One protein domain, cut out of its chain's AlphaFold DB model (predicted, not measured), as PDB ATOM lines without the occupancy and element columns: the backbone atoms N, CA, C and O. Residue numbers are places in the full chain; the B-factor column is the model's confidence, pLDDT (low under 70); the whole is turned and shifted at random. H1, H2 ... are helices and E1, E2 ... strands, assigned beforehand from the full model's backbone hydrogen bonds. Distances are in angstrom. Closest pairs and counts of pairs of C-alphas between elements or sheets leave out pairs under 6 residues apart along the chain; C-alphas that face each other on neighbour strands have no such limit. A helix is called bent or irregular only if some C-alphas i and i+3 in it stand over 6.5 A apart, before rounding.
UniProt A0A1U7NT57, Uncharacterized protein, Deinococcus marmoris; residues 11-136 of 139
ATOM      1  N   ALA A  11     -51.812 -37.082  -3.373       85.69
ATOM      2  CA  ALA A  11     -52.531 -37.448  -2.156       85.69
ATOM      3  C   ALA A  11     -52.788 -38.965  -2.067       85.69
ATOM      4  O   ALA A  11     -52.769 -39.530  -0.973       85.69
ATOM      5  N   HIS A  12     -52.928 -39.629  -3.217       90.56
ATOM      6  CA  HIS A  12     -53.275 -41.047  -3.330       90.56
ATOM      7  C   HIS A  12     -52.067 -41.975  -3.540       90.56
ATOM      8  O   HIS A  12     -52.224 -43.191  -3.609       90.56
ATOM      9  N   VAL A  13     -50.852 -41.426  -3.621       92.81
ATOM     10  CA  VAL A  13     -49.615 -42.205  -3.791       92.81
ATOM     11  C   VAL A  13     -49.129 -42.721  -2.438       92.81
ATOM     12  O   VAL A  13     -49.142 -41.974  -1.460       92.81
ATOM     13  N   SER A  14     -48.653 -43.963  -2.350       92.38
ATOM     14  CA  SER A  14     -48.156 -44.517  -1.083       92.38
ATOM     15  C   SER A  14     -46.915 -43.771  -0.558       92.38
ATOM     16  O   SER A  14     -46.175 -43.126  -1.303       92.38
ATOM     17  N   SER A  15     -46.639 -43.846   0.750       88.81
ATOM     18  CA  SER A  15     -45.445 -43.201   1.331       88.81
ATOM     19  C   SER A  15     -44.115 -43.619   0.676       88.81
ATOM     20  O   SER A  15     -43.280 -42.732   0.474       88.81
ATOM     21  N   PRO A  16     -43.872 -44.905   0.345       90.12
ATOM     22  CA  PRO A  16     -42.665 -45.315  -0.378       90.12
ATOM     23  C   PRO A  16     -42.575 -44.712  -1.782       90.12
ATOM     24  O   PRO A  16     -41.562 -44.110  -2.130       90.12
ATOM     25  N   GLU A  17     -43.656 -44.783  -2.559       93.62
ATOM     26  CA  GLU A  17     -43.688 -44.247  -3.923       93.62
ATOM     27  C   GLU A  17     -43.527 -42.724  -3.934       93.62
ATOM     28  O   GLU A  17     -42.792 -42.189  -4.756       93.62
ATOM     29  N   ARG A  18     -44.113 -42.002  -2.968       92.44
ATOM     30  CA  ARG A  18     -43.895 -40.552  -2.823       92.44
ATOM     31  C   ARG A  18     -42.428 -40.200  -2.598       92.44
ATOM     32  O   ARG A  18     -41.975 -39.169  -3.087       92.44
ATOM     33  N   GLN A  19     -41.688 -41.020  -1.851       92.81
ATOM     34  CA  GLN A  19     -40.248 -40.812  -1.662       92.81
ATOM     35  C   GLN A  19     -39.484 -41.054  -2.963       92.81
ATOM     36  O   GLN A  19     -38.595 -40.273  -3.290       92.81
ATOM     37  N   GLN A  20     -39.867 -42.073  -3.733       95.62
ATOM     38  CA  GLN A  20     -39.255 -42.345  -5.031       95.62
ATOM     39  C   GLN A  20     -39.567 -41.257  -6.069       95.62
ATOM     40  O   GLN A  20     -38.666 -40.829  -6.783       95.62
ATOM     41  N   LEU A  21     -40.799 -40.738  -6.110       95.19
ATOM     42  CA  LEU A  21     -41.168 -39.603  -6.966       95.19
ATOM     43  C   LEU A  21     -40.375 -38.338  -6.604       95.19
ATOM     44  O   LEU A  21     -39.867 -37.658  -7.487       95.19
ATOM     45  N   ARG A  22     -40.202 -38.051  -5.306       94.94
ATOM     46  CA  ARG A  22     -39.339 -36.950  -4.836       94.94
ATOM     47  C   ARG A  22     -37.883 -37.135  -5.247       94.94
ATOM     48  O   ARG A  22     -37.225 -36.173  -5.626       94.94
ATOM     49  N   TYR A  23     -37.381 -38.365  -5.171       96.81
ATOM     50  CA  TYR A  23     -36.060 -38.689  -5.694       96.81
ATOM     51  C   TYR A  23     -35.968 -38.399  -7.194       96.81
ATOM     52  O   TYR A  23     -34.995 -37.784  -7.602       96.81
ATOM     53  N   GLN A  24     -36.963 -38.779  -7.999       96.56
ATOM     54  CA  GLN A  24     -36.954 -38.511  -9.442       96.56
ATOM     55  C   GLN A  24     -36.928 -37.009  -9.755       96.56
ATOM     56  O   GLN A  24     -36.181 -36.588 -10.634       96.56
ATOM     57  N   GLU A  25     -37.687 -36.199  -9.012       94.75
ATOM     58  CA  GLU A  25     -37.666 -34.735  -9.140       94.75
ATOM     59  C   GLU A  25     -36.282 -34.159  -8.844       94.75
ATOM     60  O   GLU A  25     -35.741 -33.392  -9.636       94.75
ATOM     61  N   LEU A  26     -35.688 -34.560  -7.720       96.81
ATOM     62  CA  LEU A  26     -34.351 -34.110  -7.356       96.81
ATOM     63  C   LEU A  26     -33.285 -34.641  -8.325       96.81
ATOM     64  O   LEU A  26     -32.349 -33.922  -8.651       96.81
ATOM     65  N   ALA A  27     -33.416 -35.878  -8.804       97.19
ATOM     66  CA  ALA A  27     -32.479 -36.491  -9.740       97.19
ATOM     67  C   ALA A  27     -32.425 -35.736 -11.073       97.19
ATOM     68  O   ALA A  27     -31.343 -35.621 -11.644       97.19
ATOM     69  N   ALA A  28     -33.555 -35.191 -11.539       96.25
ATOM     70  CA  ALA A  28     -33.585 -34.331 -12.719       96.25
ATOM     71  C   ALA A  28     -32.707 -33.084 -12.518       96.25
ATOM     72  O   ALA A  28     -31.830 -32.823 -13.335       96.25
ATOM     73  N   ILE A  29     -32.864 -32.397 -11.379       96.44
ATOM     74  CA  ILE A  29     -32.060 -31.216 -11.024       96.44
ATOM     75  C   ILE A  29     -30.580 -31.590 -10.880       96.44
ATOM     76  O   ILE A  29     -29.702 -30.940 -11.435       96.44
ATOM     77  N   LEU A  30     -30.277 -32.669 -10.156       97.00
ATOM     78  CA  LEU A  30     -28.904 -33.139  -9.947       97.00
ATOM     79  C   LEU A  30     -28.205 -33.525 -11.262       97.00
ATOM     80  O   LEU A  30     -26.991 -33.343 -11.384       97.00
ATOM     81  N   GLY A  31     -28.955 -34.015 -12.251       96.81
ATOM     82  CA  GLY A  31     -28.443 -34.319 -13.585       96.81
ATOM     83  C   GLY A  31     -27.882 -33.091 -14.306       96.81
ATOM     84  O   GLY A  31     -26.850 -33.199 -14.968       96.81
ATOM     85  N   GLU A  32     -28.481 -31.915 -14.112       95.88
ATOM     86  CA  GLU A  32     -27.988 -30.643 -14.669       95.88
ATOM     87  C   GLU A  32     -26.628 -30.240 -14.078       95.88
ATOM     88  O   GLU A  32     -25.815 -29.604 -14.746       95.88
ATOM     89  N   TYR A  33     -26.340 -30.683 -12.852       95.50
ATOM     90  CA  TYR A  33     -25.049 -30.514 -12.181       95.50
ATOM     91  C   TYR A  33     -24.057 -31.652 -12.451       95.50
ATOM     92  O   TYR A  33     -23.028 -31.737 -11.784       95.50
ATOM     93  N   GLY A  34     -24.354 -32.559 -13.386       96.75
ATOM     94  CA  GLY A  34     -23.460 -33.664 -13.726       96.75
ATOM     95  C   GLY A  34     -23.401 -34.767 -12.668       96.75
ATOM     96  O   GLY A  34     -22.402 -35.486 -12.593       96.75
ATOM     97  N   TYR A  35     -24.438 -34.931 -11.845       97.75
ATOM     98  CA  TYR A  35     -24.532 -36.058 -10.917       97.75
ATOM     99  C   TYR A  35     -25.269 -37.241 -11.540       97.75
ATOM    100  O   TYR A  35     -26.389 -37.135 -12.034       97.75
ATOM    101  N   LEU A  36     -24.644 -38.408 -11.438       98.19
ATOM    102  CA  LEU A  36     -25.252 -39.700 -11.711       98.19
ATOM    103  C   LEU A  36     -25.908 -40.187 -10.420       98.19
ATOM    104  O   LEU A  36     -25.256 -40.191  -9.374       98.19
ATOM    105  N   THR A  37     -27.177 -40.595 -10.482       98.19
ATOM    106  CA  THR A  37     -27.920 -41.064  -9.305       98.19
ATOM    107  C   THR A  37     -28.481 -42.466  -9.512       98.19
ATOM    108  O   THR A  37     -28.818 -42.844 -10.634       98.19
ATOM    109  N   ALA A  38     -28.598 -43.235  -8.429       97.81
ATOM    110  CA  ALA A  38     -29.195 -44.565  -8.445       97.81
ATOM    111  C   ALA A  38     -30.089 -44.774  -7.219       97.81
ATOM    112  O   ALA A  38     -29.656 -44.579  -6.085       97.81
ATOM    113  N   TRP A  39     -31.333 -45.200  -7.441       97.56
ATOM    114  CA  TRP A  39     -32.248 -45.574  -6.364       97.56
ATOM    115  C   TRP A  39     -31.810 -46.896  -5.718       97.56
ATOM    116  O   TRP A  39     -31.827 -47.945  -6.362       97.56
ATOM    117  N   ASN A  40     -31.421 -46.848  -4.445       95.25
ATOM    118  CA  ASN A  40     -30.899 -47.983  -3.678       95.25
ATOM    119  C   ASN A  40     -31.274 -47.856  -2.186       95.25
ATOM    120  O   ASN A  40     -30.415 -47.641  -1.324       95.25
ATOM    121  N   PRO A  41     -32.573 -47.966  -1.851       93.81
ATOM    122  CA  PRO A  41     -33.052 -47.692  -0.508       93.81
ATOM    123  C   PRO A  41     -32.492 -48.688   0.516       93.81
ATOM    124  O   PRO A  41     -32.548 -49.902   0.343       93.81
ATOM    125  N   GLY A  42     -31.993 -48.143   1.622       91.69
ATOM    126  CA  GLY A  42     -31.535 -48.856   2.808       91.69
ATOM    127  C   GLY A  42     -32.045 -48.175   4.081       91.69
ATOM    128  O   GLY A  42     -32.948 -47.341   4.044       91.69
ATOM    129  N   LYS A  43     -31.455 -48.497   5.238       88.44
ATOM    130  CA  LYS A  43     -31.933 -47.993   6.542       88.44
ATOM    131  C   LYS A  43     -31.956 -46.454   6.629       88.44
ATOM    132  O   LYS A  43     -32.933 -45.858   7.089       88.44
ATOM    133  N   TYR A  44     -30.879 -45.814   6.177       88.56
ATOM    134  CA  TYR A  44     -30.682 -44.363   6.288       88.56
ATOM    135  C   TYR A  44     -30.643 -43.636   4.945       88.56
ATOM    136  O   TYR A  44     -30.658 -42.411   4.929       88.56
ATOM    137  N   THR A  45     -30.656 -44.376   3.842       94.38
ATOM    138  CA  THR A  45     -30.394 -43.874   2.491       94.38
ATOM    139  C   THR A  45     -31.547 -44.262   1.580       94.38
ATOM    140  O   THR A  45     -32.095 -45.348   1.724       94.38
ATOM    141  N   HIS A  46     -31.910 -43.395   0.643       96.88
ATOM    142  CA  HIS A  46     -32.882 -43.707  -0.405       96.88
ATOM    143  C   HIS A  46     -32.212 -43.873  -1.769       96.88
ATOM    144  O   HIS A  46     -32.609 -44.739  -2.546       96.88
ATOM    145  N   PHE A  47     -31.185 -43.071  -2.047       98.06
ATOM    146  CA  PHE A  47     -30.428 -43.137  -3.289       98.06
ATOM    147  C   PHE A  47     -28.954 -42.800  -3.051       98.06
ATOM    148  O   PHE A  47     -28.604 -42.156  -2.053       98.06
ATOM    149  N   SER A  48     -28.096 -43.198  -3.985       97.56
ATOM    150  CA  SER A  48     -26.721 -42.724  -4.058       97.56
ATOM    151  C   SER A  48     -26.540 -41.738  -5.202       97.56
ATOM    152  O   SER A  48     -27.264 -41.776  -6.201       97.56
ATOM    153  N   MET A  49     -25.583 -40.828  -5.042       97.38
ATOM    154  CA  MET A  49     -25.194 -39.885  -6.083       97.38
ATOM    155  C   MET A  49     -23.680 -39.764  -6.183       97.38
ATOM    156  O   MET A  49     -22.967 -39.880  -5.187       97.38
ATOM    157  N   ARG A  50     -23.192 -39.486  -7.386       97.94
ATOM    158  CA  ARG A  50     -21.774 -39.255  -7.660       97.94
ATOM    159  C   ARG A  50     -21.628 -38.324  -8.851       97.94
ATOM    160  O   ARG A  50     -22.294 -38.513  -9.864       97.94
ATOM    161  N   HIS A  51     -20.735 -37.349  -8.749       97.81
ATOM    162  CA  HIS A  51     -20.424 -36.468  -9.871       97.81
ATOM    163  C   HIS A  51     -19.688 -37.233 -10.986       97.81
ATOM    164  O   HIS A  51     -18.861 -38.111 -10.712       97.81
ATOM    165  N   VAL A  52     -19.944 -36.892 -12.250       97.69
ATOM    166  CA  VAL A  52     -19.218 -37.445 -13.404       97.69
ATOM    167  C   VAL A  52     -17.706 -37.250 -13.220       97.69
ATOM    168  O   VAL A  52     -17.236 -36.183 -12.833       97.69
ATOM    169  N   GLY A  53     -16.928 -38.309 -13.445       96.50
ATOM    170  CA  GLY A  53     -15.472 -38.309 -13.248       96.50
ATOM    171  C   GLY A  53     -14.991 -38.465 -11.798       96.50
ATOM    172  O   GLY A  53     -13.828 -38.796 -11.596       96.50
ATOM    173  N   SER A  54     -15.855 -38.308 -10.791       96.81
ATOM    174  CA  SER A  54     -15.509 -38.617  -9.394       96.81
ATOM    175  C   SER A  54     -15.659 -40.114  -9.116       96.81
ATOM    176  O   SER A  54     -16.529 -40.756  -9.703       96.81
ATOM    177  N   SER A  55     -14.858 -40.676  -8.207       95.25
ATOM    178  CA  SER A  55     -15.063 -42.017  -7.630       95.25
ATOM    179  C   SER A  55     -15.852 -41.987  -6.316       95.25
ATOM    180  O   SER A  55     -16.275 -43.035  -5.832       95.25
ATOM    181  N   GLN A  56     -16.074 -40.801  -5.744       95.94
ATOM    182  CA  GLN A  56     -16.734 -40.637  -4.455       95.94
ATOM    183  C   GLN A  56     -18.252 -40.754  -4.599       95.94
ATOM    184  O   GLN A  56     -18.894 -39.903  -5.214       95.94
ATOM    185  N   GLU A  57     -18.827 -41.788  -3.994       96.19
ATOM    186  CA  GLU A  57     -20.274 -41.959  -3.901       96.19
ATOM    187  C   GLU A  57     -20.811 -41.373  -2.590       96.19
ATOM    188  O   GLU A  57     -20.270 -41.609  -1.509       96.19
ATOM    189  N   LEU A  58     -21.901 -40.615  -2.689       96.62
ATOM    190  CA  LEU A  58     -22.593 -39.994  -1.568       96.62
ATOM    191  C   LEU A  58     -23.928 -40.695  -1.336       96.62
ATOM    192  O   LEU A  58     -24.661 -40.998  -2.278       96.62
ATOM    193  N   ARG A  59     -24.257 -40.937  -0.066       97.06
ATOM    194  CA  ARG A  59     -25.483 -41.623   0.360       97.06
ATOM    195  C   ARG A  59     -26.512 -40.600   0.806       97.06
ATOM    196  O   ARG A  59     -26.301 -39.926   1.812       97.06
ATOM    197  N   VAL A  60     -27.632 -40.510   0.096       97.75
ATOM    198  CA  VAL A  60     -28.625 -39.454   0.302       97.75
ATOM    199  C   VAL A  60     -29.959 -40.021   0.774       97.75
ATOM    200  O   VAL A  60     -30.535 -40.943   0.188       97.75
ATOM    201  N   ARG A  61     -30.500 -39.424   1.834       96.75
ATOM    202  CA  ARG A  61     -31.891 -39.585   2.247       96.75
ATOM    203  C   ARG A  61     -32.721 -38.471   1.630       96.75
ATOM    204  O   ARG A  61     -32.457 -37.309   1.898       96.75
ATOM    205  N   VAL A  62     -33.758 -38.808   0.868       96.50
ATOM    206  CA  VAL A  62     -34.774 -37.825   0.453       96.50
ATOM    207  C   VAL A  62     -35.936 -37.775   1.446       96.50
ATOM    208  O   VAL A  62     -36.425 -38.814   1.890       96.50
ATOM    209  N   SER A  63     -36.385 -36.575   1.794       93.88
ATOM    210  CA  SER A  63     -37.522 -36.313   2.674       93.88
ATOM    211  C   SER A  63     -38.402 -35.212   2.082       93.88
ATOM    212  O   SER A  63     -37.949 -34.376   1.312       93.88
ATOM    213  N   GLY A  64     -39.684 -35.187   2.447       92.38
ATOM    214  CA  GLY A  64     -40.593 -34.113   2.031       92.38
ATOM    215  C   GLY A  64     -40.510 -32.840   2.874       92.38
ATOM    216  O   GLY A  64     -41.375 -31.990   2.725       92.38
ATOM    217  N   ARG A  65     -39.572 -32.785   3.823       94.94
ATOM    218  CA  ARG A  65     -39.369 -31.706   4.796       94.94
ATOM    219  C   ARG A  65     -38.038 -31.905   5.522       94.94
ATOM    220  O   ARG A  65     -37.510 -33.025   5.512       94.94
ATOM    221  N   LEU A  66     -37.553 -30.883   6.221       97.31
ATOM    222  CA  LEU A  66     -36.387 -31.022   7.089       97.31
ATOM    223  C   LEU A  66     -36.697 -32.006   8.230       97.31
ATOM    224  O   LEU A  66     -37.605 -31.798   9.042       97.31
ATOM    225  N   LEU A  67     -35.943 -33.105   8.263       96.06
ATOM    226  CA  LEU A  67     -36.059 -34.173   9.250       96.06
ATOM    227  C   LEU A  67     -34.676 -34.457   9.833       96.06
ATOM    228  O   LEU A  67     -33.847 -35.092   9.186       96.06
ATOM    229  N   LEU A  68     -34.445 -34.012  11.063       96.75
ATOM    230  CA  LEU A  68     -33.210 -34.288  11.784       96.75
ATOM    231  C   LEU A  68     -33.353 -35.597  12.558       96.75
ATOM    232  O   LEU A  68     -34.388 -35.829  13.182       96.75
ATOM    233  N   ARG A  69     -32.322 -36.446  12.542       95.38
ATOM    234  CA  ARG A  69     -32.315 -37.722  13.263       95.38
ATOM    235  C   ARG A  69     -31.010 -37.914  14.024       95.38
ATOM    236  O   ARG A  69     -29.942 -37.798  13.438       95.38
ATOM    237  N   LYS A  70     -31.086 -38.254  15.310       95.19
ATOM    238  CA  LYS A  70     -29.907 -38.539  16.141       95.19
ATOM    239  C   LYS A  70     -29.143 -39.770  15.661       95.19
ATOM    240  O   LYS A  70     -27.927 -39.792  15.748       95.19
ATOM    241  N   ASP A  71     -29.849 -40.774  15.141       94.19
ATOM    242  CA  ASP A  71     -29.246 -42.025  14.661       94.19
ATOM    243  C   ASP A  71     -28.486 -41.892  13.332       94.19
ATOM    244  O   ASP A  71     -27.887 -42.868  12.879       94.19
ATOM    245  N   MET A  72     -28.509 -40.702  12.724       93.81
ATOM    246  CA  MET A  72     -27.709 -40.340  11.553       93.81
ATOM    247  C   MET A  72     -26.470 -39.499  11.906       93.81
ATOM    248  O   MET A  72     -25.614 -39.345  11.039       93.81
ATOM    249  N   LEU A  73     -26.362 -39.000  13.147       94.62
ATOM    250  CA  LEU A  73     -25.246 -38.154  13.582       94.62
ATOM    251  C   LEU A  73     -23.915 -38.905  13.548       94.62
ATOM    252  O   LEU A  73     -23.837 -40.054  13.991       94.62
ATOM    253  N   GLY A  74     -22.863 -38.234  13.077       93.81
ATOM    254  CA  GLY A  74     -21.520 -38.803  12.958       93.81
ATOM    255  C   GLY A  74     -21.372 -39.826  11.827       93.81
ATOM    256  O   GLY A  74     -20.368 -40.534  11.778       93.81
ATOM    257  N   GLY A  75     -22.366 -39.941  10.940       90.56
ATOM    258  CA  GLY A  75     -22.306 -40.777   9.743       90.56
ATOM    259  C   GLY A  75     -22.170 -39.958   8.458       90.56
ATOM    260  O   GLY A  75     -22.533 -38.788   8.405       90.56
ATOM    261  N   ASP A  76     -21.739 -40.597   7.366       91.31
ATOM    262  CA  ASP A  76     -21.622 -39.940   6.050       91.31
ATOM    263  C   ASP A  76     -22.952 -39.955   5.279       91.31
ATOM    264  O   ASP A  76     -23.047 -40.456   4.149       91.31
ATOM    265  N   HIS A  77     -24.012 -39.474   5.926       94.50
ATOM    266  CA  HIS A  77     -25.338 -39.385   5.334       94.50
ATOM    267  C   HIS A  77     -25.657 -37.954   4.927       94.50
ATOM    268  O   HIS A  77     -25.503 -37.006   5.691       94.50
ATOM    269  N   TRP A  78     -26.177 -37.818   3.718       97.75
ATOM    270  CA  TRP A  78     -26.713 -36.572   3.202       97.75
ATOM    271  C   TRP A  78     -28.225 -36.562   3.367       97.75
ATOM    272  O   TRP A  78     -28.883 -37.604   3.267       97.75
ATOM    273  N   LEU A  79     -28.789 -35.381   3.584       98.00
ATOM    274  CA  LEU A  79     -30.229 -35.179   3.608       98.00
ATOM    275  C   LEU A  79     -30.615 -34.221   2.486       98.00
ATOM    276  O   LEU A  79     -30.183 -33.071   2.453       98.00
ATOM    277  N   ALA A  80     -31.466 -34.719   1.601       98.00
ATOM    278  CA  ALA A  80     -32.222 -33.935   0.651       98.00
ATOM    279  C   ALA A  80     -33.629 -33.700   1.188       98.00
ATOM    280  O   ALA A  80     -34.330 -34.652   1.551       98.00
ATOM    281  N   PHE A  81     -34.088 -32.458   1.175       97.06
ATOM    282  CA  PHE A  81     -35.489 -32.170   1.430       97.06
ATOM    283  C   PHE A  81     -35.974 -30.976   0.627       97.06
ATOM    284  O   PHE A  81     -35.187 -30.149   0.173       97.06
ATOM    285  N   GLN A  82     -37.286 -30.909   0.468       94.31
ATOM    286  CA  GLN A  82     -37.951 -29.791  -0.172       94.31
ATOM    287  C   GLN A  82     -38.686 -28.971   0.887       94.31
ATOM    288  O   GLN A  82     -39.348 -29.545   1.756       94.31
ATOM    289  N   ASP A  83     -38.576 -27.653   0.798       94.25
ATOM    290  CA  ASP A  83     -39.454 -26.706   1.481       94.25
ATOM    291  C   ASP A  83     -39.935 -25.693   0.442       94.25
ATOM    292  O   ASP A  83     -39.126 -25.118  -0.288       94.25
ATOM    293  N   GLN A  84     -41.257 -25.538   0.326       88.69
ATOM    294  CA  GLN A  84     -41.882 -24.773  -0.759       88.69
ATOM    295  C   GLN A  84     -41.353 -25.241  -2.135       88.69
ATOM    296  O   GLN A  84     -41.397 -26.436  -2.435       88.69
ATOM    297  N   ASP A  85     -40.816 -24.326  -2.941       87.81
ATOM    298  CA  ASP A  85     -40.271 -24.597  -4.276       87.81
ATOM    299  C   ASP A  85     -38.739 -24.755  -4.282       87.81
ATOM    300  O   ASP A  85     -38.110 -24.729  -5.340       87.81
ATOM    301  N   GLN A  86     -38.114 -24.910  -3.110       93.44
ATOM    302  CA  GLN A  86     -36.661 -25.021  -2.979       93.44
ATOM    303  C   GLN A  86     -36.237 -26.404  -2.497       93.44
ATOM    304  O   GLN A  86     -36.775 -26.952  -1.531       93.44
ATOM    305  N   TRP A  87     -35.225 -26.950  -3.168       96.62
ATOM    306  CA  TRP A  87     -34.508 -28.130  -2.711       96.62
ATOM    307  C   TRP A  87     -33.315 -27.725  -1.864       96.62
ATOM    308  O   TRP A  87     -32.570 -26.815  -2.217       96.62
ATOM    309  N   TYR A  88     -33.112 -28.449  -0.775       97.75
ATOM    310  CA  TYR A  88     -31.950 -28.342   0.091       97.75
ATOM    311  C   TYR A  88     -31.220 -29.676   0.086       97.75
ATOM    312  O   TYR A  88     -31.866 -30.726   0.159       97.75
ATOM    313  N   LEU A  89     -29.892 -29.642   0.014       97.88
ATOM    314  CA  LEU A  89     -29.050 -30.834   0.027       97.88
ATOM    315  C   LEU A  89     -27.721 -30.535   0.716       97.88
ATOM    316  O   LEU A  89     -26.957 -29.689   0.260       97.88
ATOM    317  N   ALA A  90     -27.444 -31.251   1.803       97.81
ATOM    318  CA  ALA A  90     -26.207 -31.112   2.564       97.81
ATOM    319  C   ALA A  90     -25.929 -32.369   3.407       97.81
ATOM    320  O   ALA A  90     -26.841 -33.194   3.593       97.81
ATOM    321  N   PRO A  91     -24.709 -32.519   3.953       97.56
ATOM    322  CA  PRO A  91     -24.449 -33.471   5.024       97.56
ATOM    323  C   PRO A  91     -25.430 -33.267   6.184       97.56
ATOM    324  O   PRO A  91     -25.743 -32.137   6.568       97.56
ATOM    325  N   HIS A  92     -25.943 -34.363   6.742       97.56
ATOM    326  CA  HIS A  92     -26.948 -34.310   7.806       97.56
ATOM    327  C   HIS A  92     -26.438 -33.554   9.044       97.56
ATOM    328  O   HIS A  92     -27.148 -32.688   9.558       97.56
ATOM    329  N   ASP A  93     -25.195 -33.801   9.450       97.06
ATOM    330  CA  ASP A  93     -24.550 -33.140  10.591       97.06
ATOM    331  C   ASP A  93     -24.408 -31.623  10.396       97.06
ATOM    332  O   ASP A  93     -24.598 -30.851  11.339       97.06
ATOM    333  N   GLU A  94     -24.148 -31.168   9.167       97.25
ATOM    334  CA  GLU A  94     -24.087 -29.737   8.858       97.25
ATOM    335  C   GLU A  94     -25.453 -29.066   9.009       97.25
ATOM    336  O   GLU A  94     -25.548 -27.997   9.613       97.25
ATOM    337  N   LEU A  95     -26.529 -29.715   8.548       97.00
ATOM    338  CA  LEU A  95     -27.890 -29.210   8.750       97.00
ATOM    339  C   LEU A  95     -28.246 -29.142  10.238       97.00
ATOM    340  O   LEU A  95     -28.846 -28.166  10.684       97.00
ATOM    341  N   VAL A  96     -27.868 -30.159  11.016       96.62
ATOM    342  CA  VAL A  96     -28.061 -30.169  12.473       96.62
ATOM    343  C   VAL A  96     -27.347 -28.980  13.109       96.62
ATOM    344  O   VAL A  96     -27.964 -28.270  13.906       96.62
ATOM    345  N   SER A  97     -26.082 -28.755  12.744       96.00
ATOM    346  CA  SER A  97     -25.255 -27.661  13.258       96.00
ATOM    347  C   SER A  97     -25.833 -26.288  12.904       96.00
ATOM    348  O   SER A  97     -26.053 -25.461  13.792       96.00
ATOM    349  N   ALA A  98     -26.185 -26.070  11.633       95.94
ATOM    350  CA  ALA A  98     -26.751 -24.810  11.154       95.94
ATOM    351  C   ALA A  98     -28.062 -24.456  11.872       95.94
ATOM    352  O   ALA A  98     -28.284 -23.313  12.273       95.94
ATOM    353  N   VAL A  99     -28.926 -25.451  12.079       95.69
ATOM    354  CA  VAL A  99     -30.236 -25.263  12.713       95.69
ATOM    355  C   VAL A  99     -30.117 -25.106  14.231       95.69
ATOM    356  O   VAL A  99     -30.956 -24.444  14.843       95.69
ATOM    357  N   HIS A 100     -29.066 -25.657  14.848       92.94
ATOM    358  CA  HIS A 100     -28.881 -25.643  16.297       92.94
ATOM    359  C   HIS A 100     -28.892 -24.229  16.893       92.94
ATOM    360  O   HIS A 100     -29.460 -24.022  17.961       92.94
ATOM    361  N   GLY A 101     -28.298 -23.257  16.194       86.81
ATOM    362  CA  GLY A 101     -28.175 -21.878  16.675       86.81
ATOM    363  C   GLY A 101     -29.428 -21.010  16.521       86.81
ATOM    364  O   GLY A 101     -29.438 -19.888  17.017       86.81
ATOM    365  N   VAL A 102     -30.474 -21.488  15.834       93.19
ATOM    366  CA  VAL A 102     -31.635 -20.655  15.450       93.19
ATOM    367  C   VAL A 102     -32.990 -21.222  15.870       93.19
ATOM    368  O   VAL A 102     -34.026 -20.611  15.609       93.19
ATOM    369  N   THR A 103     -33.013 -22.383  16.522       93.44
ATOM    370  CA  THR A 103     -34.228 -22.964  17.104       93.44
ATOM    371  C   THR A 103     -33.902 -23.836  18.310       93.44
ATOM    372  O   THR A 103     -32.812 -24.391  18.413       93.44
ATOM    373  N   SER A 104     -34.868 -23.974  19.214       92.62
ATOM    374  CA  SER A 104     -34.774 -24.732  20.465       92.62
ATOM    375  C   SER A 104     -35.279 -26.175  20.341       92.62
ATOM    376  O   SER A 104     -35.678 -26.787  21.329       92.62
ATOM    377  N   TYR A 105     -35.275 -26.760  19.137       93.62
ATOM    378  CA  TYR A 105     -35.793 -28.118  18.909       93.62
ATOM    379  C   TYR A 105     -35.144 -29.188  19.804       93.62
ATOM    380  O   TYR A 105     -35.750 -30.236  20.052       93.62
ATOM    381  N   GLN A 106     -33.933 -28.924  20.305       92.06
ATOM    382  CA  GLN A 106     -33.168 -29.835  21.148       92.06
ATOM    383  C   GLN A 106     -33.843 -30.095  22.499       92.06
ATOM    384  O   GLN A 106     -33.562 -31.117  23.119       92.06
ATOM    385  N   THR A 107     -34.730 -29.201  22.947       93.31
ATOM    386  CA  THR A 107     -35.496 -29.363  24.192       93.31
ATOM    387  C   THR A 107     -36.840 -30.059  23.980       93.31
ATOM    388  O   THR A 107     -37.532 -30.358  24.949       93.31
ATOM    389  N   SER A 108     -37.226 -30.346  22.732       94.44
ATOM    390  CA  SER A 108     -38.483 -31.040  22.438       94.44
ATOM    391  C   SER A 108     -38.410 -32.525  22.808       94.44
ATOM    392  O   SER A 108     -37.390 -33.177  22.585       94.44
ATOM    393  N   GLU A 109     -39.519 -33.102  23.278       93.69
ATOM    394  CA  GLU A 109     -39.603 -34.543  23.575       93.69
ATOM    395  C   GLU A 109     -39.286 -35.413  22.351       93.69
ATOM    396  O   GLU A 109     -38.592 -36.426  22.465       93.69
ATOM    397  N   SER A 110     -39.740 -34.981  21.166       93.44
ATOM    398  CA  SER A 110     -39.448 -35.657  19.895       93.44
ATOM    399  C   SER A 110     -37.944 -35.842  19.682       93.44
ATOM    400  O   SER A 110     -37.498 -36.924  19.299       93.44
ATOM    401  N   TRP A 111     -37.145 -34.829  20.024       95.62
ATOM    402  CA  TRP A 111     -35.698 -34.913  19.937       95.62
ATOM    403  C   TRP A 111     -35.095 -35.655  21.126       95.62
ATOM    404  O   TRP A 111     -34.306 -36.578  20.927       95.62
ATOM    405  N   LEU A 112     -35.442 -35.263  22.357       94.31
ATOM    406  CA  LEU A 112     -34.855 -35.798  23.586       94.31
ATOM    407  C   LEU A 112     -35.036 -37.313  23.684       94.31
ATOM    408  O   LEU A 112     -34.029 -38.019  23.759       94.31
ATOM    409  N   SER A 113     -36.276 -37.787  23.578       92.56
ATOM    410  CA  SER A 113     -36.635 -39.197  23.752       92.56
ATOM    411  C   SER A 113     -36.844 -39.924  22.426       92.56
ATOM    412  O   SER A 113     -36.464 -41.083  22.297       92.56
ATOM    413  N   GLY A 114     -37.422 -39.256  21.421       91.94
ATOM    414  CA  GLY A 114     -37.713 -39.877  20.120       91.94
ATOM    415  C   GLY A 114     -36.518 -39.935  19.164       91.94
ATOM    416  O   GLY A 114     -36.547 -40.679  18.184       91.94
ATOM    417  N   GLY A 115     -35.465 -39.153  19.422       95.06
ATOM    418  CA  GLY A 115     -34.271 -39.098  18.581       95.06
ATOM    419  C   GLY A 115     -34.507 -38.548  17.174       95.06
ATOM    420  O   GLY A 115     -33.655 -38.731  16.305       95.06
ATOM    421  N   LEU A 116     -35.629 -37.869  16.931       95.19
ATOM    422  CA  LEU A 116     -35.948 -37.259  15.646       95.19
ATOM    423  C   LEU A 116     -36.676 -35.934  15.838       95.19
ATOM    424  O   LEU A 116     -37.455 -35.771  16.768       95.19
ATOM    425  N   HIS A 117     -36.472 -34.989  14.932       96.75
ATOM    426  CA  HIS A 117     -37.267 -33.771  14.905       96.75
ATOM    427  C   HIS A 117     -37.652 -33.427  13.474       96.75
ATOM    428  O   HIS A 117     -36.807 -33.368  12.579       96.75
ATOM    429  N   SER A 118     -38.948 -33.225  13.260       95.31
ATOM    430  CA  SER A 118     -39.510 -32.864  11.968       95.31
ATOM    431  C   SER A 118     -39.936 -31.407  12.000       95.31
ATOM    432  O   SER A 118     -40.746 -31.027  12.838       95.31
ATOM    433  N   PHE A 119     -39.460 -30.630  11.033       96.19
ATOM    434  CA  PHE A 119     -39.923 -29.266  10.810       96.19
ATOM    435  C   PHE A 119     -40.991 -29.301   9.709       96.19
ATOM    436  O   PHE A 119     -40.660 -29.665   8.582       96.19
ATOM    437  N   PRO A 120     -42.274 -29.003   9.996       92.69
ATOM    438  CA  PRO A 120     -43.329 -29.007   8.976       92.69
ATOM    439  C   PRO A 120     -43.109 -27.980   7.859       92.69
ATOM    440  O   PRO A 120     -43.576 -28.199   6.747       92.69
ATOM    441  N   GLY A 121     -42.388 -26.904   8.168       92.88
ATOM    442  CA  GLY A 121     -41.868 -25.916   7.231       92.88
ATOM    443  C   GLY A 121     -40.734 -25.127   7.885       92.88
ATOM    444  O   GLY A 121     -40.570 -25.181   9.113       92.88
ATOM    445  N   LEU A 122     -39.932 -24.419   7.091       94.69
ATOM    446  CA  LEU A 122     -38.821 -23.628   7.623       94.69
ATOM    447  C   LEU A 122     -39.313 -22.273   8.154       94.69
ATOM    448  O   LEU A 122     -39.989 -21.516   7.461       94.69
ATOM    449  N   SER A 123     -38.938 -21.932   9.390       93.06
ATOM    450  CA  SER A 123     -39.099 -20.564   9.893       93.06
ATOM    451  C   SER A 123     -38.121 -19.617   9.187       93.06
ATOM    452  O   SER A 123     -37.125 -20.061   8.617       93.06
ATOM    453  N   GLY A 124     -38.347 -18.300   9.272       92.06
ATOM    454  CA  GLY A 124     -37.447 -17.312   8.658       92.06
ATOM    455  C   GLY A 124     -35.990 -17.442   9.122       92.06
ATOM    456  O   GLY A 124     -35.077 -17.362   8.305       92.06
ATOM    457  N   GLY A 125     -35.767 -17.732  10.411       93.88
ATOM    458  CA  GLY A 125     -34.426 -17.972  10.957       93.88
ATOM    459  C   GLY A 125     -33.772 -19.237  10.399       93.88
ATOM    460  O   GLY A 125     -32.605 -19.207  10.020       93.88
ATOM    461  N   ILE A 126     -34.534 -20.330  10.278       95.69
ATOM    462  CA  ILE A 126     -34.030 -21.589   9.710       95.69
ATOM    463  C   ILE A 126     -33.747 -21.430   8.210       95.69
ATOM    464  O   ILE A 126     -32.685 -21.822   7.734       95.69
ATOM    465  N   SER A 127     -34.657 -20.812   7.458       94.56
ATOM    466  CA  SER A 127     -34.471 -20.562   6.025       94.56
ATOM    467  C   SER A 127     -33.223 -19.708   5.758       94.56
ATOM    468  O   SER A 127     -32.446 -20.011   4.853       94.56
ATOM    469  N   ALA A 128     -32.960 -18.698   6.597       95.56
ATOM    470  CA  ALA A 128     -31.770 -17.858   6.478       95.56
ATOM    471  C   ALA A 128     -30.459 -18.649   6.624       95.56
ATOM    472  O   ALA A 128     -29.561 -18.482   5.797       95.56
ATOM    473  N   VAL A 129     -30.352 -19.530   7.628       96.88
ATOM    474  CA  VAL A 129     -29.132 -20.332   7.843       96.88
ATOM    475  C   VAL A 129     -28.981 -21.471   6.841       96.88
ATOM    476  O   VAL A 129     -27.860 -21.884   6.567       96.88
ATOM    477  N   LEU A 130     -30.084 -21.961   6.264       96.88
ATOM    478  CA  LEU A 130     -30.051 -23.045   5.280       96.88
ATOM    479  C   LEU A 130     -29.910 -22.572   3.829       96.88
ATOM    480  O   LEU A 130     -29.695 -23.391   2.938       96.88
ATOM    481  N   LYS A 131     -29.967 -21.260   3.582       96.00
ATOM    482  CA  LYS A 131     -29.782 -20.651   2.256       96.00
ATOM    483  C   LYS A 131     -28.533 -21.138   1.492       96.00
ATOM    484  O   LYS A 131     -28.649 -21.310   0.278       96.00
ATOM    485  N   PRO A 132     -27.364 -21.381   2.125       96.31
ATOM    486  CA  PRO A 132     -26.189 -21.909   1.426       96.31
ATOM    487  C   PRO A 132     -26.376 -23.318   0.845       96.31
ATOM    488  O   PRO A 132     -25.663 -23.681  -0.083       96.31
ATOM    489  N   TYR A 133     -27.333 -24.094   1.360       96.62
ATOM    490  CA  TYR A 133     -27.571 -25.487   0.970       96.62
ATOM    491  C   TYR A 133     -28.652 -25.648  -0.106       96.62
ATOM    492  O   TYR A 133     -29.063 -26.772  -0.402       96.62
ATOM    493  N   VAL A 134     -29.149 -24.541  -0.669       96.50
ATOM    494  CA  VAL A 134     -30.170 -24.568  -1.720       96.50
ATOM    495  C   VAL A 134     -29.575 -25.109  -3.020       96.50
ATOM    496  O   VAL A 134     -28.633 -24.537  -3.570       96.50
ATOM    497  N   VAL A 135     -30.187 -26.164  -3.553       94.00
ATOM    498  CA  VAL A 135     -29.944 -26.660  -4.909       94.00
ATOM    499  C   VAL A 135     -30.838 -25.865  -5.850       94.00
ATOM    500  O   VAL A 135     -32.066 -25.940  -5.775       94.00
ATOM    501  N   LYS A 136     -30.230 -25.060  -6.719       88.00
ATOM    502  CA  LYS A 136     -30.977 -24.301  -7.725       88.00
ATOM    503  C   LYS A 136     -31.295 -25.237  -8.888       88.00
ATOM    504  O   LYS A 136     -30.449 -26.025  -9.264       88.00
TER     505      LYS A 136
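What this domain is: This is residues 11 to 136 of the 139 residues of an uncharacterized protein of Deinococcus marmoris (UniProt A0A1U7NT57). A curled sheet of five strands wraps round the long helix H1 like part of a barrel, and H2 and H4, packed on each other, cover its E5 and E6 end away from H1. The small strand pair E4 and E7 sits beside H2, E4 next to it, and the short H3, next to E7, makes the end of the body farthest from E1 and E2. The printed part has 126 residues, with four named helices and seven named strands in the order H1 E1 E2 E3 E4 E5 E6 H2 H3 E7 H4. The large sheet is mixed, in the order E1 E2 E3 E5 E6, and the class is mixed, helices and strands. The whole is compact, with a radius of gyration of the C-alphas of 14.4 A and spans of 42 by 33 by 28 A.

Where its parts are: H1 begins at Ser 15, C-alpha (-45.445, -43.201, 1.331), and runs 26.8 A to Glu 32, C-alpha (-27.988, -30.643, -14.669). E1 is residues 35 to 39, E2 residues 47 to 51, and E3 residues 58 to 63, 16.0 A long. E4 is the short strand of residues 67 to 69. E5, the longest strand by residues, is residues 77 to 83 and measures 19.4 A, and E6 is residues 86 to 91, 16.9 A long. H2 follows at once as residues 92 to 100, 12.3 A long. H3 is residues 109 to 112, and E7 residues 116 to 118. H4 is residues 124 to 133, 14.9 A long, and ends at C-alpha 133 (-27.571, -25.487, 0.970); it is irregular, with C-alphas 129 and 132 at 7.2 A.

How they stand to each other: In the large sheet E1, E2 and E3 form a meander, each strand the antiparallel neighbour of the one before; N 36 and O 50 are 2.8 A apart, and N 49 and O 58 are 2.9 A apart. E3 and E5 are parallel at 33 degrees, with N 61 and O 78 at 2.8 A. E5 and E6 are a hairpin, with N 81 and O 88 at 3.0 A. The edge strands are E1 and E6. The sheet is strongly twisted and curls round H1, which is on one face of it, an arrangement of two layers, helix and sheet. The closest C-alphas of H1 and E3, those of Tyr 23 and Val 62, are 6.3 A apart. H4 is on the sheet too, at a height of 10.3 A, over E6 and slantwise to it at 56 degrees on the local plane; its line rises 39 degrees out of that plane, only just short of standing up from the sheet. H2 is on the sheet at a height of 8.1 A, over none of its strands. H2 and H4 touch at Ala 98 and Val 129, their closest C-alphas, 6.1 A apart, at a shallow tilt of 31 degrees, opposite ways. E4 and E7 are antiparallel, with N 68 and O 117 at 2.9 A. The closest C-alphas of E4 and H2, Leu 68 and Val 96, are 6.6 A apart, and those of H3 and E7, Trp 111 and His 117, 5.4 A. H1 and H2 are apart. In H2 every O i to N i+4 pair is within hydrogen-bond range; in H1 12 of 14 and in H4 4 of 6 are, and H3 is too short for such a pair.

The domain as a whole: The two C-alphas farthest apart, those of Gly 53 and Glu 109, are 44.2 A apart. The printed part has no cut, and no link is long. After H4, residues 134 to 135 pair antiparallel with residues 87 to 88 of E6. The mean pLDDT of the printed part is 94.9, and no printed residue is under 70.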